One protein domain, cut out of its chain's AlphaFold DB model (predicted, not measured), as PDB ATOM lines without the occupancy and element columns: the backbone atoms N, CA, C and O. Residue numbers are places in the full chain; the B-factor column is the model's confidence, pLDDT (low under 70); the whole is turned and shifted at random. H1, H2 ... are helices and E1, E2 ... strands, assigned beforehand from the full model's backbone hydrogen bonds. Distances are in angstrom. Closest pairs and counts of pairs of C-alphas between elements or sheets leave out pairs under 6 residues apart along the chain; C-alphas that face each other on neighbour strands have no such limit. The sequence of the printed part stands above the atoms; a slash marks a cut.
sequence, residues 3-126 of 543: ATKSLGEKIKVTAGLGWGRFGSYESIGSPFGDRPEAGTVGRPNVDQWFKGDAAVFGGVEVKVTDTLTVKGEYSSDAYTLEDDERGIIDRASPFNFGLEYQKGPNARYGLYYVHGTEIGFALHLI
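AT A GLANCE: This is residues 3 to 126 of the 543 residues of an uncharacterized protein of Rhodobacterales bacterium 17-64-5 (UniProt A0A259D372). One antiparallel sheet of seven strands, curled and twisted into an open wall, makes the body; beyond one end of its strands lie the long loop of residues 24 to 53 and the small helix H2. The 124 printed residues hold E1 E2 H1 E3 E4 H2 E5 E6 E7, mostly strand, in sheet order E1 - E2 - E3 - E4 - E5 - E6 - E7. The whole is loose, with a radius of gyration of the C-alphas of 17.5 A and spans of 49 by 35 by 30 A.

IN THESE COORDINATES: Find C-alpha 54 at (207.133, 263.384, 248.273); from there E3, residues 54 to 63, runs 30.3 A. On one side of it is its neighbour E2, residues 11 to 19, 26.4 A; the neighbour of E2 is the edge strand E1, residues 3 to 7, 13.0 A, with C-alpha 3 at (218.537, 265.219, 258.939). On the other side are E4, residues 68 to 74, 20.6 A; E5, residues 95 to 103, 26.6 A; E6, residues 107 to 114, 21.9 A; and E7, residues 118 to 125, 22.8 A, ending at (242.040, 259.518, 246.641). H1 is residues 20 to 23 and H2 residues 81 to 85.

HOW THE PARTS SIT: Look first at E3 and E2, antiparallel at 163 degrees, with N 14 and O 59 at 2.8 A. E1 and E2 form a hairpin, N 5 to O 13 at 2.8 A, and E3 and E4 another, N 60 to O 72 at 2.8 A. E4 and E5 have N 71 and O 98 at 2.8 A. E5 E6 E7 make a meander, each strand the antiparallel neighbour of the one before: N 99 to O 111 and N 110 to O 122 are each 2.8 A. H1 only grazes the sheet; its closest C-alpha pair with E3 is Gly 23 and Ala 54, 4.2 A. H2 is not on the sheet. H1 is too short for an O i to N i+4 pair; H2 has 0 of 1 within hydrogen-bond range, and 0 of 2 O i to N i+3 pairs.

THE WHOLE: The C-alphas of Thr 40 and Thr 65 are farthest apart, 51.1 A. The printed part has no cut; the link from H1 to E3, 30 residues, is long. Look for low confidence at residue 42, under pLDDT 70; the printed part's mean is 91.6.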
ATOM      1  N   ALA A   3     217.849 265.021 257.675       95.44
ATOM      2  CA  ALA A   3     218.537 265.219 258.939       95.44
ATOM      3  C   ALA A   3     219.375 263.979 259.260       95.44
ATOM      4  O   ALA A   3     218.916 262.848 259.093       95.44
ATOM      5  N   THR A   4     220.590 264.200 259.758       96.06
ATOM      6  CA  THR A   4     221.511 263.137 260.171       96.06
ATOM      7  C   THR A   4     221.835 263.291 261.648       96.06
ATOM      8  O   THR A   4     222.194 264.378 262.103       96.06
ATOM      9  N   LYS A   5     221.746 262.196 262.405       95.88
ATOM     10  CA  LYS A   5     222.106 262.141 263.824       95.88
ATOM     11  C   LYS A   5     223.182 261.086 264.055       95.88
ATOM     12  O   LYS A   5     223.032 259.942 263.636       95.88
ATOM     13  N   SER A   6     224.244 261.472 264.759       95.88
ATOM     14  CA  SER A   6     225.261 260.529 265.239       95.88
ATOM     15  C   SER A   6     224.815 259.943 266.578       95.88
ATOM     16  O   SER A   6     224.500 260.681 267.514       95.88
ATOM     17  N   LEU A   7     224.750 258.618 266.657       93.12
ATOM     18  CA  LEU A   7     224.439 257.852 267.856       93.12
ATOM     19  C   LEU A   7     225.753 257.256 268.378       93.12
ATOM     20  O   LEU A   7     226.206 256.201 267.931       93.12
ATOM     21  N   GLY A   8     226.397 257.982 269.293       91.81
ATOM     22  CA  GLY A   8     227.771 257.694 269.707       91.81
ATOM     23  C   GLY A   8     228.783 257.970 268.588       91.81
ATOM     24  O   GLY A   8     228.532 258.770 267.689       91.81
ATOM     25  N   GLU A   9     229.935 257.300 268.641       90.12
ATOM     26  CA  GLU A   9     231.043 257.521 267.694       90.12
ATOM     27  C   GLU A   9     230.976 256.632 266.442       90.12
ATOM     28  O   GLU A   9     231.652 256.899 265.444       90.12
ATOM     29  N   LYS A  10     230.166 255.564 266.492       93.88
ATOM     30  CA  LYS A  10     230.175 254.493 265.486       93.88
ATOM     31  C   LYS A  10     228.976 254.486 264.550       93.88
ATOM     32  O   LYS A  10     229.111 253.970 263.449       93.88
ATOM     33  N   ILE A  11     227.827 255.020 264.956       96.62
ATOM     34  CA  ILE A  11     226.584 254.900 264.185       96.62
ATOM     35  C   ILE A  11     226.094 256.288 263.791       96.62
ATOM     36  O   ILE A  11     225.998 257.180 264.633       96.62
ATOM     37  N   LYS A  12     225.731 256.465 262.525       97.75
ATOM     38  CA  LYS A  12     224.985 257.629 262.046       97.75
ATOM     39  C   LYS A  12     223.720 257.163 261.359       97.75
ATOM     40  O   LYS A  12     223.755 256.223 260.574       97.75
ATOM     41  N   VAL A  13     222.622 257.847 261.638       97.38
ATOM     42  CA  VAL A  13     221.330 257.590 261.010       97.38
ATOM     43  C   VAL A  13     220.886 258.856 260.301       97.38
ATOM     44  O   VAL A  13     220.917 259.937 260.893       97.38
ATOM     45  N   THR A  14     220.478 258.715 259.048       97.56
ATOM     46  CA  THR A  14     219.916 259.781 258.221       97.56
ATOM     47  C   THR A  14     218.484 259.422 257.865       97.56
ATOM     48  O   THR A  14     218.209 258.287 257.485       97.56
ATOM     49  N   ALA A  15     217.580 260.387 257.962       96.56
ATOM     50  CA  ALA A  15     216.218 260.265 257.461       96.56
ATOM     51  C   ALA A  15     215.791 261.588 256.826       96.56
ATOM     52  O   ALA A  15     216.220 262.667 257.253       96.56
ATOM     53  N   GLY A  16     214.960 261.513 255.796       95.19
ATOM     54  CA  GLY A  16     214.546 262.683 255.046       95.19
ATOM     55  C   GLY A  16     213.293 262.466 254.217       95.19
ATOM     56  O   GLY A  16     212.749 261.368 254.143       95.19
ATOM     57  N   LEU A  17     212.861 263.559 253.601       94.56
ATOM     58  CA  LEU A  17     211.815 263.591 252.588       94.56
ATOM     59  C   LEU A  17     212.433 264.054 251.264       94.56
ATOM     60  O   LEU A  17     213.157 265.060 251.227       94.56
ATOM     61  N   GLY A  18     212.198 263.293 250.201       92.62
ATOM     62  CA  GLY A  18     212.505 263.645 248.815       92.62
ATOM     63  C   GLY A  18     211.260 264.194 248.121       92.62
ATOM     64  O   GLY A  18     210.160 263.886 248.554       92.62
ATOM     65  N   TRP A  19     211.429 265.013 247.077       92.25
ATOM     66  CA  TRP A  19     210.334 265.554 246.255       92.25
ATOM     67  C   TRP A  19     210.609 265.339 244.767       92.25
ATOM     68  O   TRP A  19     211.770 265.339 244.341       92.25
ATOM     69  N   GLY A  20     209.549 265.247 243.963       87.12
ATOM     70  CA  GLY A  20     209.644 265.033 242.520       87.12
ATOM     71  C   GLY A  20     210.318 263.700 242.219       87.12
ATOM     72  O   GLY A  20     209.895 262.675 242.737       87.12
ATOM     73  N   ARG A  21     211.416 263.718 241.448       87.56
ATOM     74  CA  ARG A  21     212.222 262.519 241.162       87.56
ATOM     75  C   ARG A  21     212.557 261.725 242.429       87.56
ATOM     76  O   ARG A  21     212.306 260.531 242.488       87.56
ATOM     77  N   PHE A  22     213.041 262.397 243.474       89.50
ATOM     78  CA  PHE A  22     213.420 261.747 244.733       89.50
ATOM     79  C   PHE A  22     212.223 261.292 245.585       89.50
ATOM     80  O   PHE A  22     212.432 260.773 246.674       89.50
ATOM     81  N   GLY A  23     210.988 261.550 245.153       90.56
ATOM     82  CA  GLY A  23     209.750 261.146 245.819       90.56
ATOM     83  C   GLY A  23     208.931 260.123 245.027       90.56
ATOM     84  O   GLY A  23     207.768 259.916 245.346       90.56
ATOM     85  N   SER A  24     209.495 259.548 243.962       89.81
ATOM     86  CA  SER A  24     208.755 258.783 242.950       89.81
ATOM     87  C   SER A  24     208.445 257.334 243.343       89.81
ATOM     88  O   SER A  24     207.538 256.735 242.772       89.81
ATOM     89  N   TYR A  25     209.152 256.770 244.324       91.69
ATOM     90  CA  TYR A  25     208.901 255.427 244.850       91.69
ATOM     91  C   TYR A  25     208.239 255.495 246.232       91.69
ATOM     92  O   TYR A  25     208.764 256.160 247.124       91.69
ATOM     93  N   GLU A  26     207.111 254.794 246.408       92.75
ATOM     94  CA  GLU A  26     206.310 254.789 247.651       92.75
ATOM     95  C   GLU A  26     205.982 256.214 248.148       92.75
ATOM     96  O   GLU A  26     206.167 256.571 249.317       92.75
ATOM     97  N   SER A  27     205.515 257.053 247.216       91.56
ATOM     98  CA  SER A  27     205.098 258.431 247.485       91.56
ATOM     99  C   SER A  27     203.998 258.497 248.548       91.56
ATOM    100  O   SER A  27     203.005 257.774 248.496       91.56
ATOM    101  N   ILE A  28     204.135 259.447 249.474       93.25
ATOM    102  CA  ILE A  28     203.096 259.841 250.435       93.25
ATOM    103  C   ILE A  28     202.170 260.937 249.870       93.25
ATOM    104  O   ILE A  28     201.443 261.592 250.620       93.25
ATOM    105  N   GLY A  29     202.203 261.149 248.552       90.25
ATOM    106  CA  GLY A  29     201.462 262.184 247.833       90.25
ATOM    107  C   GLY A  29     202.196 263.524 247.817       90.25
ATOM    108  O   GLY A  29     203.408 263.578 248.005       90.25
ATOM    109  N   SER A  30     201.455 264.620 247.626       90.56
ATOM    110  CA  SER A  30     201.988 265.989 247.510       90.56
ATOM    111  C   SER A  30     201.709 266.848 248.764       90.56
ATOM    112  O   SER A  30     200.943 267.812 248.697       90.56
ATOM    113  N   PRO A  31     202.320 266.557 249.936       88.94
ATOM    114  CA  PRO A  31     201.999 267.217 251.210       88.94
ATOM    115  C   PRO A  31     202.314 268.721 251.253       88.94
ATOM    116  O   PRO A  31     201.900 269.409 252.183       88.94
ATOM    117  N   PHE A  32     203.035 269.238 250.256       88.12
ATOM    118  CA  PHE A  32     203.435 270.645 250.143       88.12
ATOM    119  C   PHE A  32     202.854 271.327 248.889       88.12
ATOM    120  O   PHE A  32     203.300 272.408 248.502       88.12
ATOM    121  N   GLY A  33     201.834 270.711 248.282       89.31
ATOM    122  CA  GLY A  33     201.124 271.205 247.103       89.31
ATOM    123  C   GLY A  33     201.640 270.624 245.789       89.31
ATOM    124  O   GLY A  33     202.747 270.086 245.715       89.31
ATOM    125  N   ASP A  34     200.821 270.754 244.748       89.50
ATOM    126  CA  ASP A  34     201.112 270.216 243.421       89.50
ATOM    127  C   ASP A  34     202.292 270.935 242.760       89.50
ATOM    128  O   ASP A  34     202.531 272.134 242.961       89.50
ATOM    129  N   ARG A  35     203.052 270.189 241.954       87.75
ATOM    130  CA  ARG A  35     204.203 270.729 241.232       87.75
ATOM    131  C   ARG A  35     203.738 271.408 239.936       87.75
ATOM    132  O   ARG A  35     203.215 270.715 239.069       87.75
ATOM    133  N   PRO A  36     203.948 272.727 239.769       86.56
ATOM    134  CA  PRO A  36     203.582 273.422 238.536       86.56
ATOM    135  C   PRO A  36     204.494 273.009 237.373       86.56
ATOM    136  O   PRO A  36     205.618 272.547 237.597       86.56
ATOM    137  N   GLU A  37     204.047 273.219 236.133       84.00
ATOM    138  CA  GLU A  37     204.879 273.004 234.942       84.00
ATOM    139  C   GLU A  37     206.159 273.853 234.974       84.00
ATOM    140  O   GLU A  37     206.226 274.910 235.607       84.00
ATOM    141  N   ALA A  38     207.212 273.356 234.323       82.69
ATOM    142  CA  ALA A  38     208.476 274.076 234.241       82.69
ATOM    143  C   ALA A  38     208.319 275.316 233.348       82.69
ATOM    144  O   ALA A  38     207.719 275.252 232.278       82.69
ATOM    145  N   GLY A  39     208.880 276.443 233.784       77.69
ATOM    146  CA  GLY A  39     208.917 277.669 233.002       77.69
ATOM    147  C   GLY A  39     209.890 277.597 231.823       77.69
ATOM    148  O   GLY A  39     210.590 276.609 231.598       77.69
ATOM    149  N   THR A  40     209.949 278.692 231.066       75.88
ATOM    150  CA  THR A  40     210.805 278.829 229.881       75.88
ATOM    151  C   THR A  40     212.295 278.701 230.222       75.88
ATOM    152  O   THR A  40     212.753 279.142 231.280       75.88
ATOM    153  N   VAL A  41     213.065 278.139 229.284       75.31
ATOM    154  CA  VAL A  41     214.520 277.947 229.376       75.31
ATOM    155  C   VAL A  41     215.231 279.243 229.796       75.31
ATOM    156  O   VAL A  41     214.944 280.321 229.281       75.31
ATOM    157  N   GLY A  42     216.170 279.134 230.741       67.56
ATOM    158  CA  GLY A  42     216.985 280.257 231.221       67.56
ATOM    159  C   GLY A  42     216.452 280.974 232.467       67.56
ATOM    160  O   GLY A  42     217.120 281.880 232.965       67.56
ATOM    161  N   ARG A  43     215.298 280.569 233.018       77.00
ATOM    162  CA  ARG A  43     214.812 281.033 234.331       77.00
ATOM    163  C   ARG A  43     214.832 279.898 235.362       77.00
ATOM    164  O   ARG A  43     214.368 278.803 235.053       77.00
ATOM    165  N   PRO A  44     215.336 280.126 236.591       80.56
ATOM    166  CA  PRO A  44     215.233 279.135 237.657       80.56
ATOM    167  C   PRO A  44     213.767 278.835 237.999       80.56
ATOM    168  O   PRO A  44     213.004 279.748 238.312       80.56
ATOM    169  N   ASN A  45     213.387 277.555 237.996       85.00
ATOM    170  CA  ASN A  45     212.045 277.086 238.364       85.00
ATOM    171  C   ASN A  45     211.845 277.070 239.892       85.00
ATOM    172  O   ASN A  45     211.611 276.016 240.485       85.00
ATOM    173  N   VAL A  46     211.973 278.230 240.544       87.38
ATOM    174  CA  VAL A  46     211.861 278.358 242.011       87.38
ATOM    175  C   VAL A  46     210.497 277.917 242.547       87.38
ATOM    176  O   VAL A  46     210.421 277.351 243.634       87.38
ATOM    177  N   ASP A  47     209.431 278.074 241.757       86.44
ATOM    178  CA  ASP A  47     208.065 277.708 242.152       86.44
ATOM    179  C   ASP A  47     207.821 276.193 242.244       86.44
ATOM    180  O   ASP A  47     206.807 275.776 242.813       86.44
ATOM    181  N   GLN A  48     208.738 275.377 241.703       87.50
ATOM    182  CA  GLN A  48     208.703 273.913 241.769       87.50
ATOM    183  C   GLN A  48     209.422 273.334 242.993       87.50
ATOM    184  O   GLN A  48     209.339 272.129 243.240       87.50
ATOM    185  N   TRP A  49     210.182 274.143 243.732       88.94
ATOM    186  CA  TRP A  49     210.978 273.638 244.846       88.94
ATOM    187  C   TRP A  49     210.081 273.111 245.966       88.94
ATOM    188  O   TRP A  49     209.160 273.792 246.408       88.94
ATOM    189  N   PHE A  50     210.382 271.895 246.432       89.50
ATOM    190  CA  PHE A  50     209.653 271.209 247.506       89.50
ATOM    191  C   PHE A  50     208.145 271.037 247.241       89.50
ATOM    192  O   PHE A  50     207.359 271.029 248.183       89.50
ATOM    193  N   LYS A  51     207.745 270.884 245.971       88.56
ATOM    194  CA  LYS A  51     206.363 270.597 245.553       88.56
ATOM    195  C   LYS A  51     206.265 269.327 244.712       88.56
ATOM    196  O   LYS A  51     207.257 268.879 244.129       88.56
ATOM    197  N   GLY A  52     205.049 268.805 244.615       90.25
ATOM    198  CA  GLY A  52     204.739 267.516 244.010       90.25
ATOM    199  C   GLY A  52     204.985 266.359 244.963       90.25
ATOM    200  O   GLY A  52     205.200 266.561 246.163       90.25
ATOM    201  N   ASP A  53     204.970 265.160 244.390       92.62
ATOM    202  CA  ASP A  53     205.093 263.910 245.124       92.62
ATOM    203  C   ASP A  53     206.330 263.883 246.008       92.62
ATOM    204  O   ASP A  53     207.437 264.229 245.579       92.62
ATOM    205  N   ALA A  54     206.114 263.494 247.259       94.12
ATOM    206  CA  ALA A  54     207.133 263.384 248.273       94.12
ATOM    207  C   ALA A  54     207.166 261.969 248.836       94.12
ATOM    208  O   ALA A  54     206.126 261.348 249.016       94.12
ATOM    209  N   ALA A  55     208.350 261.484 249.182       96.38
ATOM    210  CA  ALA A  55     208.519 260.172 249.796       96.38
ATOM    211  C   ALA A  55     209.628 260.204 250.845       96.38
ATOM    212  O   ALA A  55     210.495 261.085 250.838       96.38
ATOM    213  N   VAL A  56     209.580 259.249 251.771       95.75
ATOM    214  CA  VAL A  56     210.598 259.098 252.812       95.75
ATOM    215  C   VAL A  56     211.816 258.375 252.261       95.75
ATOM    216  O   VAL A  56     211.684 257.363 251.593       95.75
ATOM    217  N   PHE A  57     213.004 258.843 252.613       96.56
ATOM    218  CA  PHE A  57     214.242 258.101 252.395       96.56
ATOM    219  C   PHE A  57     215.054 258.074 253.683       96.56
ATOM    220  O   PHE A  57     214.857 258.888 254.593       96.56
ATOM    221  N   GLY A  58     215.998 257.149 253.768       97.12
ATOM    222  CA  GLY A  58     216.848 257.067 254.941       97.12
ATOM    223  C   GLY A  58     218.030 256.144 254.755       97.12
ATOM    224  O   GLY A  58     218.106 255.376 253.808       97.12
ATOM    225  N   GLY A  59     218.967 256.218 255.685       97.44
ATOM    226  CA  GLY A  59     220.140 255.369 255.661       97.44
ATOM    227  C   GLY A  59     220.841 255.314 257.003       97.44
ATOM    228  O   GLY A  59     220.638 256.151 257.885       97.44
ATOM    229  N   VAL A  60     221.681 254.304 257.147       97.81
ATOM    230  CA  VAL A  60     222.514 254.073 258.316       97.81
ATOM    231  C   VAL A  60     223.954 253.865 257.874       97.81
ATOM    232  O   VAL A  60     224.236 253.132 256.930       97.81
ATOM    233  N   GLU A  61     224.873 254.516 258.573       97.75
ATOM    234  CA  GLU A  61     226.312 254.316 258.447       97.75
ATOM    235  C   GLU A  61     226.829 253.765 259.775       97.75
ATOM    236  O   GLU A  61     226.594 254.354 260.832       97.75
ATOM    237  N   VAL A  62     227.543 252.643 259.723       97.69
ATOM    238  CA  VAL A  62     228.117 251.977 260.892       97.69
ATOM    239  C   VAL A  62     229.613 251.779 260.688       97.69
ATOM    240  O   VAL A  62     230.044 251.029 259.815       97.69
ATOM    241  N   LYS A  63     230.421 252.411 261.538       96.94
ATOM    242  CA  LYS A  63     231.853 252.130 261.662       96.94
ATOM    243  C   LYS A  63     232.043 250.828 262.431       96.94
ATOM    244  O   LYS A  63     231.917 250.791 263.657       96.94
ATOM    245  N   VAL A  64     232.328 249.757 261.698       95.88
ATOM    246  CA  VAL A  64     232.607 248.427 262.261       95.88
ATOM    247  C   VAL A  64     233.973 248.437 262.948       95.88
ATOM    248  O   VAL A  64     234.116 247.946 264.068       95.88
ATOM    249  N   THR A  65     234.958 249.069 262.308       94.56
ATOM    250  CA  THR A  65     236.295 249.343 262.854       94.56
ATOM    251  C   THR A  65     236.686 250.795 262.560       94.56
ATOM    252  O   THR A  65     235.936 251.523 261.909       94.56
ATOM    253  N   ASP A  66     237.874 251.224 262.991       92.25
ATOM    254  CA  ASP A  66     238.394 252.563 262.667       92.25
ATOM    255  C   ASP A  66     238.688 252.751 261.169       92.25
ATOM    256  O   ASP A  66     238.824 253.877 260.691       92.25
ATOM    257  N   THR A  67     238.761 251.651 260.414       95.50
ATOM    258  CA  THR A  67     239.056 251.641 258.978       95.50
ATOM    259  C   THR A  67     237.916 251.100 258.123       95.50
ATOM    260  O   THR A  67     237.906 251.362 256.928       95.50
ATOM    261  N   LEU A  68     236.949 250.377 258.692       97.12
ATOM    262  CA  LEU A  68     235.865 249.733 257.949       97.12
ATOM    263  C   LEU A  68     234.507 250.328 258.316       97.12
ATOM    264  O   LEU A  68     234.091 250.297 259.476       97.12
ATOM    265  N   THR A  69     233.792 250.822 257.309       97.88
ATOM    266  CA  THR A  69     232.448 251.393 257.440       97.88
ATOM    267  C   THR A  69     231.471 250.643 256.547       97.88
ATOM    268  O   THR A  69     231.747 250.422 255.373       97.88
ATOM    269  N   VAL A  70     230.319 250.266 257.095       98.00
ATOM    270  CA  VAL A  70     229.205 249.660 256.356       98.00
ATOM    271  C   VAL A  70     228.074 250.672 256.262       98.00
ATOM    272  O   VAL A  70     227.810 251.405 257.218       98.00
ATOM    273  N   LYS A  71     227.405 250.718 255.115       98.00
ATOM    274  CA  LYS A  71     226.294 251.619 254.828       98.00
ATOM    275  C   LYS A  71     225.101 250.831 254.316       98.00
ATOM    276  O   LYS A  71     225.266 249.889 253.546       98.00
ATOM    277  N   GLY A  72     223.917 251.237 254.743       97.81
ATOM    278  CA  GLY A  72     222.650 250.797 254.181       97.81
ATOM    279  C   GLY A  72     221.787 252.013 253.898       97.81
ATOM    280  O   GLY A  72     221.730 252.926 254.719       97.81
ATOM    281  N   GLU A  73     221.127 252.033 252.755       97.31
ATOM    282  CA  GLU A  73     220.248 253.112 252.326       97.31
ATOM    283  C   GLU A  73     218.941 252.526 251.799       97.31
ATOM    284  O   GLU A  73     218.935 251.494 251.134       97.31
ATOM    285  N   TYR A  74     217.844 253.205 252.103       96.50
ATOM    286  CA  TYR A  74     216.566 253.076 251.429       96.50
ATOM    287  C   TYR A  74     216.338 254.349 250.610       96.50
ATOM    288  O   TYR A  74     216.206 255.440 251.181       96.50
ATOM    289  N   SER A  75     216.313 254.197 249.288       94.75
ATOM    290  CA  SER A  75     216.090 255.278 248.335       94.75
ATOM    291  C   SER A  75     214.641 255.294 247.864       94.75
ATOM    292  O   SER A  75     214.088 254.275 247.447       94.75
ATOM    293  N   SER A  76     214.048 256.483 247.887       94.62
ATOM    294  CA  SER A  76     212.716 256.747 247.350       94.62
ATOM    295  C   SER A  76     212.719 257.268 245.910       94.62
ATOM    296  O   SER A  76     211.692 257.724 245.411       94.62
ATOM    297  N   ASP A  77     213.868 257.228 245.231       92.50
ATOM    298  CA  ASP A  77     213.947 257.459 243.790       92.50
ATOM    299  C   ASP A  77     213.629 256.149 243.049       92.50
ATOM    300  O   ASP A  77     214.243 255.104 243.303       92.50
ATOM    301  N   ALA A  78     212.636 256.198 242.164       90.56
ATOM    302  CA  ALA A  78     212.264 255.105 241.277       90.56
ATOM    303  C   ALA A  78     213.137 255.051 240.016       90.56
ATOM    304  O   ALA A  78     213.109 254.038 239.336       90.56
ATOM    305  N   TYR A  79     213.925 256.095 239.720       88.44
ATOM    306  CA  TYR A  79     214.791 256.174 238.537       88.44
ATOM    307  C   TYR A  79     214.057 255.949 237.204       88.44
ATOM    308  O   TYR A  79     214.658 255.479 236.246       88.44
ATOM    309  N   THR A  80     212.782 256.338 237.108       87.62
ATOM    310  CA  THR A  80     211.918 256.069 235.937       87.62
ATOM    311  C   THR A  80     212.536 256.505 234.602       87.62
ATOM    312  O   THR A  80     212.335 255.871 233.575       87.62
ATOM    313  N   LEU A  81     213.331 257.578 234.594       85.69
ATOM    314  CA  LEU A  81     214.025 258.027 233.387       85.69
ATOM    315  C   LEU A  81     215.165 257.080 232.981       85.69
ATOM    316  O   LEU A  81     215.366 256.826 231.799       85.69
ATOM    317  N   GLU A  82     215.977 256.625 233.933       88.38
ATOM    318  CA  GLU A  82     217.151 255.800 233.649       88.38
ATOM    319  C   GLU A  82     216.816 254.315 233.481       88.38
ATOM    320  O   GLU A  82     217.448 253.666 232.650       88.38
ATOM    321  N   ASP A  83     215.837 253.818 234.236       86.56
ATOM    322  CA  ASP A  83     215.349 252.436 234.211       86.56
ATOM    323  C   ASP A  83     214.337 252.242 233.068       86.56
ATOM    324  O   ASP A  83     214.644 251.598 232.066       86.56
ATOM    325  N   ASP A  84     213.178 252.915 233.126       85.38
ATOM    326  CA  ASP A  84     212.083 252.678 232.171       85.38
ATOM    327  C   ASP A  84     212.315 253.329 230.795       85.38
ATOM    328  O   ASP A  84     212.117 252.695 229.758       85.38
ATOM    329  N   GLU A  85     212.688 254.616 230.753       85.06
ATOM    330  CA  GLU A  85     212.755 255.359 229.481       85.06
ATOM    331  C   GLU A  85     214.065 255.131 228.719       85.06
ATOM    332  O   GLU A  85     214.060 254.978 227.495       85.06
ATOM    333  N   ARG A  86     215.204 255.164 229.420       84.69
ATOM    334  CA  ARG A  86     216.536 255.059 228.803       84.69
ATOM    335  C   ARG A  86     217.114 253.648 228.843       84.69
ATOM    336  O   ARG A  86     218.010 253.380 228.044       84.69
ATOM    337  N   GLY A  87     216.650 252.783 229.748       82.94
ATOM    338  CA  GLY A  87     217.142 251.408 229.891       82.94
ATOM    339  C   GLY A  87     218.647 251.314 230.150       82.94
ATOM    340  O   GLY A  87     219.305 250.410 229.637       82.94
ATOM    341  N   ILE A  88     219.219 252.287 230.865       84.88
ATOM    342  CA  ILE A  88     220.663 252.353 231.149       84.88
ATOM    343  C   ILE A  88     221.038 251.753 232.509       84.88
ATOM    344  O   ILE A  88     222.223 251.529 232.756       84.88
ATOM    345  N   ILE A  89     220.053 251.507 233.373       86.25
ATOM    346  CA  ILE A  89     220.174 250.764 234.635       86.25
ATOM    347  C   ILE A  89     218.984 249.802 234.751       86.25
ATOM    348  O   ILE A  89     218.004 249.999 234.042       86.25
ATOM    349  N   ASP A  90     219.063 248.806 235.634       88.25
ATOM    350  CA  ASP A  90     217.933 247.936 235.994       88.25
ATOM    351  C   ASP A  90     217.679 248.078 237.495       88.25
ATOM    352  O   ASP A  90     218.568 247.764 238.285       88.25
ATOM    353  N   ARG A  91     216.513 248.574 237.931       88.56
ATOM    354  CA  ARG A  91     216.225 248.760 239.364       88.56
ATOM    355  C   ARG A  91     215.251 247.720 239.910       88.56
ATOM    356  O   ARG A  91     214.037 247.914 239.943       88.56
ATOM    357  N   ALA A  92     215.798 246.694 240.554       91.94
ATOM    358  CA  ALA A  92     215.021 245.666 241.249       91.94
ATOM    359  C   ALA A  92     214.640 246.012 242.706       91.94
ATOM    360  O   ALA A  92     213.700 245.432 243.255       91.94
ATOM    361  N   SER A  93     215.371 246.909 243.378       93.50
ATOM    362  CA  SER A  93     215.234 247.159 244.822       93.50
ATOM    363  C   SER A  93     215.476 248.626 245.210       93.50
ATOM    364  O   SER A  93     216.389 249.259 244.681       93.50
ATOM    365  N   PRO A  94     214.729 249.170 246.196       93.81
ATOM    366  CA  PRO A  94     215.003 250.483 246.785       93.81
ATOM    367  C   PRO A  94     216.164 250.469 247.795       93.81
ATOM    368  O   PRO A  94     216.551 251.526 248.295       93.81
ATOM    369  N   PHE A  95     216.687 249.292 248.151       95.75
ATOM    370  CA  PHE A  95     217.743 249.152 249.152       95.75
ATOM    371  C   PHE A  95     219.128 249.086 248.517       95.75
ATOM    372  O   PHE A  95     219.393 248.209 247.696       95.75
ATOM    373  N   ASN A  96     220.026 249.950 248.987       96.75
ATOM    374  CA  ASN A  96     221.424 249.996 248.574       96.75
ATOM    375  C   ASN A  96     222.337 249.706 249.766       96.75
ATOM    376  O   ASN A  96     222.063 250.115 250.898       96.75
ATOM    377  N   PHE A  97     223.456 249.038 249.511       97.88
ATOM    378  CA  PHE A  97     224.432 248.677 250.533       97.88
ATOM    379  C   PHE A  97     225.835 249.084 250.106       97.88
ATOM    380  O   PHE A  97     226.193 249.008 248.934       97.88
ATOM    381  N   GLY A  98     226.648 249.510 251.067       97.31
ATOM    382  CA  GLY A  98     228.014 249.954 250.825       97.31
ATOM    383  C   GLY A  98     228.984 249.428 251.868       97.31
ATOM    384  O   GLY A  98     228.663 249.346 253.053       97.31
ATOM    385  N   LEU A  99     230.194 249.115 251.429       97.88
ATOM    386  CA  LEU A  99     231.337 248.782 252.262       97.88
ATOM    387  C   LEU A  99     232.486 249.718 251.893       97.88
ATOM    388  O   LEU A  99     232.955 249.713 250.760       97.88
ATOM    389  N   GLU A 100     232.962 250.498 252.852       97.56
ATOM    390  CA  GLU A 100     234.085 251.413 252.678       97.56
ATOM    391  C   GLU A 100     235.256 251.006 253.572       97.56
ATOM    392  O   GLU A 100     235.112 250.891 254.790       97.56
ATOM    393  N   TYR A 101     236.435 250.847 252.972       97.06
ATOM    394  CA  TYR A 101     237.692 250.587 253.660       97.06
ATOM    395  C   TYR A 101     238.656 251.770 253.502       97.06
ATOM    396  O   TYR A 101     239.119 252.080 252.403       97.06
ATOM    397  N   GLN A 102     238.971 252.429 254.612       95.88
ATOM    398  CA  GLN A 102     239.919 253.532 254.711       95.88
ATOM    399  C   GLN A 102     241.333 252.983 254.952       95.88
ATOM    400  O   GLN A 102     241.628 252.415 256.004       95.88
ATOM    401  N   LYS A 103     242.237 253.193 253.993       92.38
ATOM    402  CA  LYS A 103     243.655 252.829 254.097       92.38
ATOM    403  C   LYS A 103     244.490 254.087 254.334       92.38
ATOM    404  O   LYS A 103     244.828 254.807 253.396       92.38
ATOM    405  N   GLY A 104     244.843 254.336 255.595       88.25
ATOM    406  CA  GLY A 104     245.552 255.558 255.991       88.25
ATOM    407  C   GLY A 104     244.718 256.824 255.732       88.25
ATOM    408  O   GLY A 104     243.507 256.722 255.549       88.25
ATOM    409  N   PRO A 105     245.322 258.022 255.700       84.88
ATOM    410  CA  PRO A 105     244.578 259.267 255.490       84.88
ATOM    411  C   PRO A 105     244.195 259.536 254.024       84.88
ATOM    412  O   PRO A 105     243.271 260.302 253.770       84.88
ATOM    413  N   ASN A 106     244.865 258.902 253.055       85.56
ATOM    414  CA  ASN A 106     244.843 259.345 251.654       85.56
ATOM    415  C   ASN A 106     244.061 258.450 250.688       85.56
ATOM    416  O   ASN A 106     243.883 258.830 249.534       85.56
ATOM    417  N   ALA A 107     243.611 257.268 251.107       92.06
ATOM    418  CA  ALA A 107     242.927 256.339 250.213       92.06
ATOM    419  C   ALA A 107     241.725 255.683 250.888       92.06
ATOM    420  O   ALA A 107     241.818 255.184 252.012       92.06
ATOM    421  N   ARG A 108     240.607 255.633 250.165       95.81
ATOM    422  CA  ARG A 108     239.423 254.870 250.550       95.81
ATOM    423  C   ARG A 108     238.918 254.056 249.373       95.81
ATOM    424  O   ARG A 108     238.776 254.572 248.269       95.81
ATOM    425  N   TYR A 109     238.630 252.795 249.641       97.06
ATOM    426  CA  TYR A 109     238.074 251.852 248.683       97.06
ATOM    427  C   TYR A 109     236.616 251.605 249.050       97.06
ATOM    428  O   TYR A 109     236.328 251.329 250.212       97.06
ATOM    429  N   GLY A 110     235.716 251.736 248.085       97.31
ATOM    430  CA  GLY A 110     234.288 251.497 248.246       97.31
ATOM    431  C   GLY A 110     233.841 250.326 247.381       97.31
ATOM    432  O   GLY A 110     234.230 250.236 246.219       97.31
ATOM    433  N   LEU A 111     233.022 249.449 247.945       97.69
ATOM    434  CA  LEU A 111     232.250 248.450 247.219       97.69
ATOM    435  C   LEU A 111     230.777 248.714 247.514       97.69
ATOM    436  O   LEU A 111     230.390 248.777 248.679       97.69
ATOM    437  N   TYR A 112     229.969 248.871 246.477       97.25
ATOM    438  CA  TYR A 112     228.559 249.207 246.595       97.25
ATOM    439  C   TYR A 112     227.727 248.181 245.850       97.25
ATOM    440  O   TYR A 112     228.110 247.741 244.774       97.25
ATOM    441  N   TYR A 113     226.595 247.816 246.425       96.50
ATOM    442  CA  TYR A 113     225.546 247.063 245.767       96.50
ATOM    443  C   TYR A 113     224.321 247.969 245.719       96.50
ATOM    444  O   TYR A 113     223.792 248.348 246.767       96.50
ATOM    445  N   VAL A 114     223.956 248.402 244.519       94.25
ATOM    446  CA  VAL A 114     222.979 249.470 244.282       94.25
ATOM    447  C   VAL A 114     221.864 248.914 243.403       94.25
ATOM    448  O   VAL A 114     222.086 247.967 242.655       94.25
ATOM    449  N   HIS A 115     220.652 249.438 243.568       90.50
ATOM    450  CA  HIS A 115     219.451 249.097 242.798       90.50
ATOM    451  C   HIS A 115     219.003 247.624 242.877       90.50
ATOM    452  O   HIS A 115     217.971 247.265 242.322       90.50
ATOM    453  N   GLY A 116     219.703 246.774 243.637       90.00
ATOM    454  CA  GLY A 116     219.418 245.340 243.746       90.00
ATOM    455  C   GLY A 116     220.049 244.482 242.645       90.00
ATOM    456  O   GLY A 116     219.783 243.282 242.576       90.00
ATOM    457  N   THR A 117     220.910 245.050 241.815       90.06
ATOM    458  CA  THR A 117     221.308 244.454 240.526       90.06
ATOM    459  C   THR A 117     222.757 244.789 240.196       90.06
ATOM    460  O   THR A 117     223.499 243.905 239.764       90.06
ATOM    461  N   GLU A 118     223.223 246.005 240.492       92.19
ATOM    462  CA  GLU A 118     224.588 246.423 240.181       92.19
ATOM    463  C   GLU A 118     225.551 246.346 241.366       92.19
ATOM    464  O   GLU A 118     225.247 246.727 242.497       92.19
ATOM    465  N   ILE A 119     226.786 245.936 241.066       94.12
ATOM    466  CA  ILE A 119     227.931 246.058 241.969       94.12
ATOM    467  C   ILE A 119     228.872 247.133 241.422       94.12
ATOM    468  O   ILE A 119     229.407 247.010 240.321       94.12
ATOM    469  N   GLY A 120     229.107 248.174 242.214       93.88
ATOM    470  CA  GLY A 120     230.027 249.262 241.910       93.88
ATOM    471  C   GLY A 120     231.287 249.207 242.768       93.88
ATOM    472  O   GLY A 120     231.230 248.937 243.966       93.88
ATOM    473  N   PHE A 121     232.433 249.526 242.173       95.69
ATOM    474  CA  PHE A 121     233.681 249.765 242.896       95.69
ATOM    475  C   PHE A 121     234.071 251.238 242.783       95.69
ATOM    476  O   PHE A 121     234.011 251.817 241.699       95.69
ATOM    477  N   ALA A 122     234.519 251.836 243.886       93.69
ATOM    478  CA  ALA A 122     235.021 253.202 243.908       93.69
ATOM    479  C   ALA A 122     236.395 253.285 244.573       93.69
ATOM    480  O   ALA A 122     236.652 252.672 245.610       93.69
ATOM    481  N   LEU A 123     237.259 254.125 244.009       94.00
ATOM    482  CA  LEU A 123     238.506 254.553 244.626       94.00
ATOM    483  C   LEU A 123     238.424 256.053 244.900       94.00
ATOM    484  O   LEU A 123     238.347 256.855 243.973       94.00
ATOM    485  N   HIS A 124     238.494 256.432 246.172       92.25
ATOM    486  CA  HIS A 124     238.629 257.822 246.584       92.25
ATOM    487  C   HIS A 124     240.077 258.083 246.990       92.25
ATOM    488  O   HIS A 124     240.585 257.492 247.948       92.25
ATOM    489  N   LEU A 125     240.730 258.994 246.276       88.62
ATOM    490  CA  LEU A 125     242.040 259.518 246.641       88.62
ATOM    491  C   LEU A 125     241.840 260.864 247.336       88.62
ATOM    492  O   LEU A 125     241.325 261.809 246.743       88.62
ATOM    493  N   ILE A 126     242.213 260.929 248.609       87.25
ATOM    494  CA  ILE A 126     242.099 262.126 249.440       87.25
ATOM    495  C   ILE A 126     243.461 262.816 249.429       87.25
ATOM    496  O   ILE A 126     244.456 262.301 249.951       87.25
TER     497      ILE A 126